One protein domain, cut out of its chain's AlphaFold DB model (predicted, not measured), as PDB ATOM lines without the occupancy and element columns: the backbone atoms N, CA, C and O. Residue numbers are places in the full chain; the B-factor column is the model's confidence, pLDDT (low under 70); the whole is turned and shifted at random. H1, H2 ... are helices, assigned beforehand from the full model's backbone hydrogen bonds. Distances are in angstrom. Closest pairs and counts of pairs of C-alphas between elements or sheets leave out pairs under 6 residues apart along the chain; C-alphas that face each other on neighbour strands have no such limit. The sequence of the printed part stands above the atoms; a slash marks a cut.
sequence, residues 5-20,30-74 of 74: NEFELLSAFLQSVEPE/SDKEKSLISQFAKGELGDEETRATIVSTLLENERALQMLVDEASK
ATOM      1  N   ASN A   5     214.853 211.096 125.915       61.91
ATOM      2  CA  ASN A   5     215.549 212.091 126.736       61.91
ATOM      3  C   ASN A   5     214.984 213.521 126.577       61.91
ATOM      4  O   ASN A   5     215.111 214.338 127.481       61.91
ATOM      5  N   GLU A   6     214.393 213.854 125.425       66.94
ATOM      6  CA  GLU A   6     213.891 215.210 125.136       66.94
ATOM      7  C   GLU A   6     212.517 215.455 125.773       66.94
ATOM      8  O   GLU A   6     212.277 216.535 126.315       66.94
ATOM      9  N   PHE A   7     211.647 214.440 125.785       67.94
ATOM     10  CA  PHE A   7     210.362 214.505 126.486       67.94
ATOM     11  C   PHE A   7     210.533 214.467 128.006       67.94
ATOM     12  O   PHE A   7     209.841 215.202 128.709       67.94
ATOM     13  N   GLU A   8     211.496 213.695 128.518       67.38
ATOM     14  CA  GLU A   8     211.843 213.710 129.945       67.38
ATOM     15  C   GLU A   8     212.350 215.088 130.393       67.38
ATOM     16  O   GLU A   8     211.908 215.605 131.422       67.38
ATOM     17  N   LEU A   9     213.218 215.725 129.599       73.31
ATOM     18  CA  LEU A   9     213.694 217.087 129.859       73.31
ATOM     19  C   LEU A   9     212.559 218.114 129.817       73.31
ATOM     20  O   LEU A   9     212.511 219.000 130.671       73.31
ATOM     21  N   LEU A  10     211.636 217.994 128.859       70.81
ATOM     22  CA  LEU A  10     210.467 218.867 128.773       70.81
ATOM     23  C   LEU A  10     209.532 218.671 129.975       70.81
ATOM     24  O   LEU A  10     209.093 219.653 130.564       70.81
ATOM     25  N   SER A  11     209.274 217.426 130.383       68.69
ATOM     26  CA  SER A  11     208.457 217.111 131.562       68.69
ATOM     27  C   SER A  11     209.068 217.688 132.841       68.69
ATOM     28  O   SER A  11     208.385 218.368 133.609       68.69
ATOM     29  N   ALA A  12     210.376 217.492 133.038       68.62
ATOM     30  CA  ALA A  12     211.105 218.029 134.181       68.62
ATOM     31  C   ALA A  12     211.131 219.565 134.184       68.62
ATOM     32  O   ALA A  12     210.993 220.182 135.241       68.62
ATOM     33  N   PHE A  13     211.268 220.191 133.011       75.00
ATOM     34  CA  PHE A  13     211.180 221.642 132.874       75.00
ATOM     35  C   PHE A  13     209.796 222.146 133.280       75.00
ATOM     36  O   PHE A  13     209.711 223.029 134.128       75.00
ATOM     37  N   LEU A  14     208.723 221.550 132.755       69.50
ATOM     38  CA  LEU A  14     207.353 221.944 133.089       69.50
ATOM     39  C   LEU A  14     207.058 221.791 134.584       69.50
ATOM     40  O   LEU A  14     206.515 222.705 135.182       69.50
ATOM     41  N   GLN A  15     207.529 220.716 135.221       68.19
ATOM     42  CA  GLN A  15     207.405 220.540 136.675       68.19
ATOM     43  C   GLN A  15     208.208 221.564 137.495       68.19
ATOM     44  O   GLN A  15     207.898 221.792 138.664       68.19
ATOM     45  N   SER A  16     209.264 222.143 136.915       67.88
ATOM     46  CA  SER A  16     210.126 223.130 137.578       67.88
ATOM     47  C   SER A  16     209.662 224.578 137.403       67.88
ATOM     48  O   SER A  16     210.095 225.450 138.158       67.88
ATOM     49  N   VAL A  17     208.811 224.850 136.409       61.91
ATOM     50  CA  VAL A  17     208.270 226.187 136.161       61.91
ATOM     51  C   VAL A  17     207.053 226.371 137.060       61.91
ATOM     52  O   VAL A  17     205.984 225.848 136.785       61.91
ATOM     53  N   GLU A  18     207.210 227.119 138.152       53.47
ATOM     54  CA  GLU A  18     206.065 227.462 138.996       53.47
ATOM     55  C   GLU A  18     205.041 228.312 138.206       53.47
ATOM     56  O   GLU A  18     205.437 229.184 137.420       53.47
ATOM     57  N   PRO A  19     203.724 228.133 138.439       55.38
ATOM     58  CA  PRO A  19     202.660 228.806 137.681       55.38
ATOM     59  C   PRO A  19     202.773 230.339 137.650       55.38
ATOM     60  O   PRO A  19     202.259 230.997 136.748       55.38
ATOM     61  N   GLU A  20     203.457 230.924 138.637       51.16
ATOM     62  CA  GLU A  20     203.596 232.372 138.799       51.16
ATOM     63  C   GLU A  20     204.564 233.025 137.794       51.16
ATOM     64  O   GLU A  20     204.492 234.236 137.588       51.16
ATOM     65  N   SER A  30     188.997 220.292 130.223       87.94
ATOM     66  CA  SER A  30     187.697 219.653 129.987       87.94
ATOM     67  C   SER A  30     187.852 218.268 129.359       87.94
ATOM     68  O   SER A  30     188.835 217.977 128.682       87.94
ATOM     69  N   ASP A  31     186.859 217.391 129.521       88.19
ATOM     70  CA  ASP A  31     186.935 216.030 128.965       88.19
ATOM     71  C   ASP A  31     187.015 216.011 127.431       88.19
ATOM     72  O   ASP A  31     187.634 215.119 126.846       88.19
ATOM     73  N   LYS A  32     186.453 217.035 126.776       87.75
ATOM     74  CA  LYS A  32     186.605 217.241 125.332       87.75
ATOM     75  C   LYS A  32     188.064 217.530 124.972       87.75
ATOM     76  O   LYS A  32     188.587 216.911 124.052       87.75
ATOM     77  N   GLU A  33     188.721 218.427 125.704       88.62
ATOM     78  CA  GLU A  33     190.135 218.759 125.489       88.62
ATOM     79  C   GLU A  33     191.037 217.558 125.780       88.62
ATOM     80  O   GLU A  33     191.898 217.259 124.965       88.62
ATOM     81  N   LYS A  34     190.787 216.790 126.849       90.25
ATOM     82  CA  LYS A  34     191.548 215.557 127.141       90.25
ATOM     83  C   LYS A  34     191.514 214.564 125.977       90.25
ATOM     84  O   LYS A  34     192.542 214.010 125.598       90.25
ATOM     85  N   SER A  35     190.330 214.349 125.396       90.12
ATOM     86  CA  SER A  35     190.163 213.455 124.244       90.12
ATOM     87  C   SER A  35     190.938 213.949 123.019       90.12
ATOM     88  O   SER A  35     191.579 213.155 122.328       90.12
ATOM     89  N   LEU A  36     190.920 215.261 122.768       90.94
ATOM     90  CA  LEU A  36     191.677 215.872 121.676       90.94
ATOM     91  C   LEU A  36     193.188 215.796 121.920       90.94
ATOM     92  O   LEU A  36     193.922 215.461 121.001       90.94
ATOM     93  N   ILE A  37     193.658 216.021 123.148       90.50
ATOM     94  CA  ILE A  37     195.078 215.905 123.510       90.50
ATOM     95  C   ILE A  37     195.577 214.469 123.304       90.50
ATOM     96  O   ILE A  37     196.629 214.280 122.700       90.50
ATOM     97  N   SER A  38     194.806 213.452 123.711       89.81
ATOM     98  CA  SER A  38     195.187 212.047 123.482       89.81
ATOM     99  C   SER A  38     195.251 211.703 121.985       89.81
ATOM    100  O   SER A  38     196.201 211.068 121.531       89.81
ATOM    101  N   GLN A  39     194.285 212.168 121.181       90.44
ATOM    102  CA  GLN A  39     194.325 211.997 119.721       90.44
ATOM    103  C   GLN A  39     195.497 212.751 119.080       90.44
ATOM    104  O   GLN A  39     196.085 212.276 118.109       90.44
ATOM    105  N   PHE A  40     195.852 213.919 119.621       90.00
ATOM    106  CA  PHE A  40     196.974 214.724 119.145       90.00
ATOM    107  C   PHE A  40     198.297 214.008 119.419       90.00
ATOM    108  O   PHE A  40     199.102 213.866 118.502       90.00
ATOM    109  N   ALA A  41     198.478 213.481 120.636       88.44
ATOM    110  CA  ALA A  41     199.653 212.707 121.038       88.44
ATOM    111  C   ALA A  41     199.883 211.483 120.135       88.44
ATOM    112  O   ALA A  41     201.015 211.172 119.779       88.44
ATOM    113  N   LYS A  42     198.800 210.824 119.706       87.69
ATOM    114  CA  LYS A  42     198.838 209.650 118.816       87.69
ATOM    115  C   LYS A  42     198.983 209.989 117.330       87.69
ATOM    116  O   LYS A  42     199.093 209.085 116.507       87.69
ATOM    117  N   GLY A  43     198.944 211.272 116.961       85.94
ATOM    118  CA  GLY A  43     198.931 211.702 115.561       85.94
ATOM    119  C   GLY A  43     197.633 211.364 114.810       85.94
ATOM    120  O   GLY A  43     197.614 211.384 113.582       85.94
ATOM    121  N   GLU A  44     196.545 211.071 115.526       89.62
ATOM    122  CA  GLU A  44     195.242 210.661 114.971       89.62
ATOM    123  C   GLU A  44     194.324 211.854 114.651       89.62
ATOM    124  O   GLU A  44     193.256 211.699 114.057       89.62
ATOM    125  N   LEU A  45     194.736 213.071 115.019       86.19
ATOM    126  CA  LEU A  45     193.977 214.297 114.786       86.19
ATOM    127  C   LEU A  45     194.048 214.727 113.312       86.19
ATOM    128  O   LEU A  45     194.981 215.407 112.881       86.19
ATOM    129  N   GLY A  46     193.057 214.303 112.525       74.00
ATOM    130  CA  GLY A  46     193.034 214.488 111.068       74.00
ATOM    131  C   GLY A  46     192.720 215.905 110.571       74.00
ATOM    132  O   GLY A  46     193.104 216.243 109.457       74.00
ATOM    133  N   ASP A  47     192.056 216.733 111.375       88.81
ATOM    134  CA  ASP A  47     191.615 218.078 110.983       88.81
ATOM    135  C   ASP A  47     192.637 219.161 111.383       88.81
ATOM    136  O   ASP A  47     193.062 219.230 112.540       88.81
ATOM    137  N   GLU A  48     193.052 220.000 110.427       87.19
ATOM    138  CA  GLU A  48     194.087 221.029 110.622       87.19
ATOM    139  C   GLU A  48     193.618 222.166 111.541       87.19
ATOM    140  O   GLU A  48     194.375 222.616 112.402       87.19
ATOM    141  N   GLU A  49     192.359 222.591 111.420       88.50
ATOM    142  CA  GLU A  49     191.778 223.660 112.242       88.50
ATOM    143  C   GLU A  49     191.686 223.236 113.716       88.50
ATOM    144  O   GLU A  49     192.095 223.961 114.631       88.50
ATOM    145  N   THR A  50     191.237 222.007 113.953       86.38
ATOM    146  CA  THR A  50     191.180 221.399 115.284       86.38
ATOM    147  C   THR A  50     192.582 221.225 115.864       86.38
ATOM    148  O   THR A  50     192.793 221.448 117.057       86.38
ATOM    149  N   ARG A  51     193.564 220.879 115.024       85.75
ATOM    150  CA  ARG A  51     194.968 220.764 115.423       85.75
ATOM    151  C   ARG A  51     195.562 222.109 115.847       85.75
ATOM    152  O   ARG A  51     196.213 222.185 116.883       85.75
ATOM    153  N   ALA A  52     195.327 223.172 115.086       86.56
ATOM    154  CA  ALA A  52     195.787 224.511 115.449       86.56
ATOM    155  C   ALA A  52     195.137 224.990 116.758       86.56
ATOM    156  O   ALA A  52     195.814 225.528 117.634       86.56
ATOM    157  N   THR A  53     193.840 224.714 116.922       86.94
ATOM    158  CA  THR A  53     193.092 225.049 118.141       86.94
ATOM    159  C   THR A  53     193.672 224.338 119.360       86.94
ATOM    160  O   THR A  53     193.959 224.987 120.366       86.94
ATOM    161  N   ILE A  54     193.904 223.021 119.272       88.69
ATOM    162  CA  ILE A  54     194.440 222.268 120.410       88.69
ATOM    163  C   ILE A  54     195.876 222.685 120.740       88.69
ATOM    164  O   ILE A  54     196.231 222.722 121.912       88.69
ATOM    165  N   VAL A  55     196.680 223.074 119.744       87.62
ATOM    166  CA  VAL A  55     198.020 223.636 119.976       87.62
ATOM    167  C   VAL A  55     197.943 224.936 120.777       87.62
ATOM    168  O   VAL A  55     198.704 225.084 121.729       87.62
ATOM    169  N   SER A  56     197.008 225.843 120.471       86.12
ATOM    170  CA  SER A  56     196.810 227.058 121.284       86.12
ATOM    171  C   SER A  56     196.453 226.700 122.729       86.12
ATOM    172  O   SER A  56     197.074 227.200 123.661       86.12
ATOM    173  N   THR A  57     195.525 225.754 122.925       85.69
ATOM    174  CA  THR A  57     195.137 225.273 124.261       85.69
ATOM    175  C   THR A  57     196.316 224.676 125.032       85.69
ATOM    176  O   THR A  57     196.459 224.936 126.223       85.69
ATOM    177  N   LEU A  58     197.169 223.890 124.372       86.06
ATOM    178  CA  LEU A  58     198.359 223.286 124.976       86.06
ATOM    179  C   LEU A  58     199.379 224.337 125.417       86.06
ATOM    180  O   LEU A  58     199.979 224.197 126.476       86.06
ATOM    181  N   LEU A  59     199.576 225.386 124.619       83.06
ATOM    182  CA  LEU A  59     200.520 226.455 124.939       83.06
ATOM    183  C   LEU A  59     199.999 227.368 126.054       83.06
ATOM    184  O   LEU A  59     200.782 227.840 126.865       83.06
ATOM    185  N   GLU A  60     198.690 227.598 126.121       83.75
ATOM    186  CA  GLU A  60     198.073 228.500 127.103       83.75
ATOM    187  C   GLU A  60     197.743 227.824 128.445       83.75
ATOM    188  O   GLU A  60     197.502 228.514 129.444       83.75
ATOM    189  N   ASN A  61     197.719 226.486 128.481       85.69
ATOM    190  CA  ASN A  61     197.352 225.699 129.654       85.69
ATOM    191  C   ASN A  61     198.419 224.648 129.989       85.69
ATOM    192  O   ASN A  61     198.528 223.599 129.354       85.69
ATOM    193  N   GLU A  62     199.142 224.893 131.080       83.81
ATOM    194  CA  GLU A  62     200.205 224.019 131.579       83.81
ATOM    195  C   GLU A  62     199.725 222.585 131.853       83.81
ATOM    196  O   GLU A  62     200.417 221.622 131.526       83.81
ATOM    197  N   ARG A  63     198.503 222.405 132.374       85.69
ATOM    198  CA  ARG A  63     197.945 221.064 132.621       85.69
ATOM    199  C   ARG A  63     197.648 220.316 131.330       85.69
ATOM    200  O   ARG A  63     197.767 219.092 131.300       85.69
ATOM    201  N   ALA A  64     197.242 221.032 130.285       87.69
ATOM    202  CA  ALA A  64     197.054 220.438 128.968       87.69
ATOM    203  C   ALA A  64     198.404 219.975 128.401       87.69
ATOM    204  O   ALA A  64     198.502 218.858 127.893       87.69
ATOM    205  N   LEU A  65     199.449 220.793 128.552       86.69
ATOM    206  CA  LEU A  65     200.800 220.458 128.107       86.69
ATOM    207  C   LEU A  65     201.392 219.267 128.871       86.69
ATOM    208  O   LEU A  65     201.920 218.350 128.249       86.69
ATOM    209  N   GLN A  66     201.239 219.238 130.198       85.75
ATOM    210  CA  GLN A  66     201.640 218.103 131.034       85.75
ATOM    211  C   GLN A  66     200.962 216.811 130.558       85.75
ATOM    212  O   GLN A  66     201.627 215.803 130.344       85.75
ATOM    213  N   MET A  67     199.646 216.859 130.312       87.75
ATOM    214  CA  MET A  67     198.895 215.707 129.809       87.75
ATOM    215  C   MET A  67     199.395 215.240 128.439       87.75
ATOM    216  O   MET A  67     199.466 214.036 128.206       87.75
ATOM    217  N   LEU A  68     199.745 216.158 127.533       88.12
ATOM    218  CA  LEU A  68     200.318 215.789 126.240       88.12
ATOM    219  C   LEU A  68     201.637 215.033 126.409       88.12
ATOM    220  O   LEU A  68     201.825 213.997 125.777       88.12
ATOM    221  N   VAL A  69     202.537 215.544 127.248       86.25
ATOM    222  CA  VAL A  69     203.837 214.909 127.500       86.25
ATOM    223  C   VAL A  69     203.647 213.521 128.113       86.25
ATOM    224  O   VAL A  69     204.277 212.566 127.659       86.25
ATOM    225  N   ASP A  70     202.729 213.381 129.071       86.12
ATOM    226  CA  ASP A  70     202.402 212.092 129.685       86.12
ATOM    227  C   ASP A  70     201.799 211.098 128.681       86.12
ATOM    228  O   ASP A  70     202.092 209.909 128.749       86.12
ATOM    229  N   GLU A  71     200.944 211.547 127.757       85.50
ATOM    230  CA  GLU A  71     200.367 210.690 126.712       85.50
ATOM    231  C   GLU A  71     201.396 210.298 125.643       85.50
ATOM    232  O   GLU A  71     201.357 209.169 125.164       85.50
ATOM    233  N   ALA A  72     202.312 211.201 125.279       79.31
ATOM    234  CA  ALA A  72     203.350 210.957 124.275       79.31
ATOM    235  C   ALA A  72     204.502 210.070 124.783       79.31
ATOM    236  O   ALA A  72     205.222 209.489 123.977       79.31
ATOM    237  N   SER A  73     204.671 209.970 126.105       75.94
ATOM    238  CA  SER A  73     205.707 209.147 126.749       75.94
ATOM    239  C   SER A  73     205.251 207.707 127.051       75.94
ATOM    240  O   SER A  73     205.991 206.955 127.685       75.94
ATOM    241  N   LYS A  74     204.027 207.327 126.656       71.69
ATOM    242  CA  LYS A  74     203.462 205.971 126.809       71.69
ATOM    243  C   LYS A  74     203.668 205.134 125.554       71.69
ATOM    244  O   LYS A  74     203.896 203.914 125.722       71.69
TER     245      LYS A  74
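Overview. This is residues 5 to 20 and 30 to 74 of the 74 residues of an uncharacterized protein of Verrucomicrobiales bacterium (UniProt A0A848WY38). Helix H4 stands in the middle of a small helical body, with H1 along one side of it and H2 at a slant on the other; H3 crosses H2 and makes a corner with H4 at their tight link. The printed part has 61 residues, with four named helices in the order H1, H2, H3, H4 and no named strand, and its class is all helix. It is compact, with a radius of gyration of the C-alphas of 11.7 A, and spans 32 by 26 by 18 A.

Along the chain. H1, residues 5 to 16, begins at C-alpha 5, (215.549, 212.091, 126.736), and is 16.4 A long. After the cut comes H2, residues 31 to 41, 15.4 A long. H3, residues 48 to 60, is the longest at 18.5 A. H4, residues 62 to 72, is 15.3 A long and ends at C-alpha 72, (203.350, 210.957, 124.275).

Arrangement. H4 is the hub, touching three helices. H1 touches it at a shallow tilt of 24 degrees, opposite ways; their closest C-alphas, of Ser 11 and Val 69, are 6.5 A apart. H2 touches H4 at a steep tilt of 46 degrees, the same way, with the C-alphas of Ala 41 and Ala 72 closest at 5.2 A. H3, with residues 51 to 54 alone, touches H2, about perpendicular at 75 degrees; the closest C-alphas, of Leu 36 and Ile 54, are 7.1 A apart. H3 and H4 touch only at the corner, through residues 57 to 59 of H3, with the C-alphas of Leu 58 and Leu 65 closest at 4.9 A. H1 is apart from H2 and from H3. In H1, H2, H3 and H4 every O i to N i+4 pair is within hydrogen-bond range.

Size, cuts and confidence. The two C-alphas farthest apart, of Glu 20 and Gly 46, are 34.6 A apart. Residues 21 to 29 are not printed, and C-alphas 20 and 30 are 22.2 A apart across this cut. Of the links printed whole, H2 to H3 is short and H3 to H4 tight. The mean pLDDT of the printed part is 80.8; residues 5 to 8, 11 to 12 and 14 to 20 are under 70.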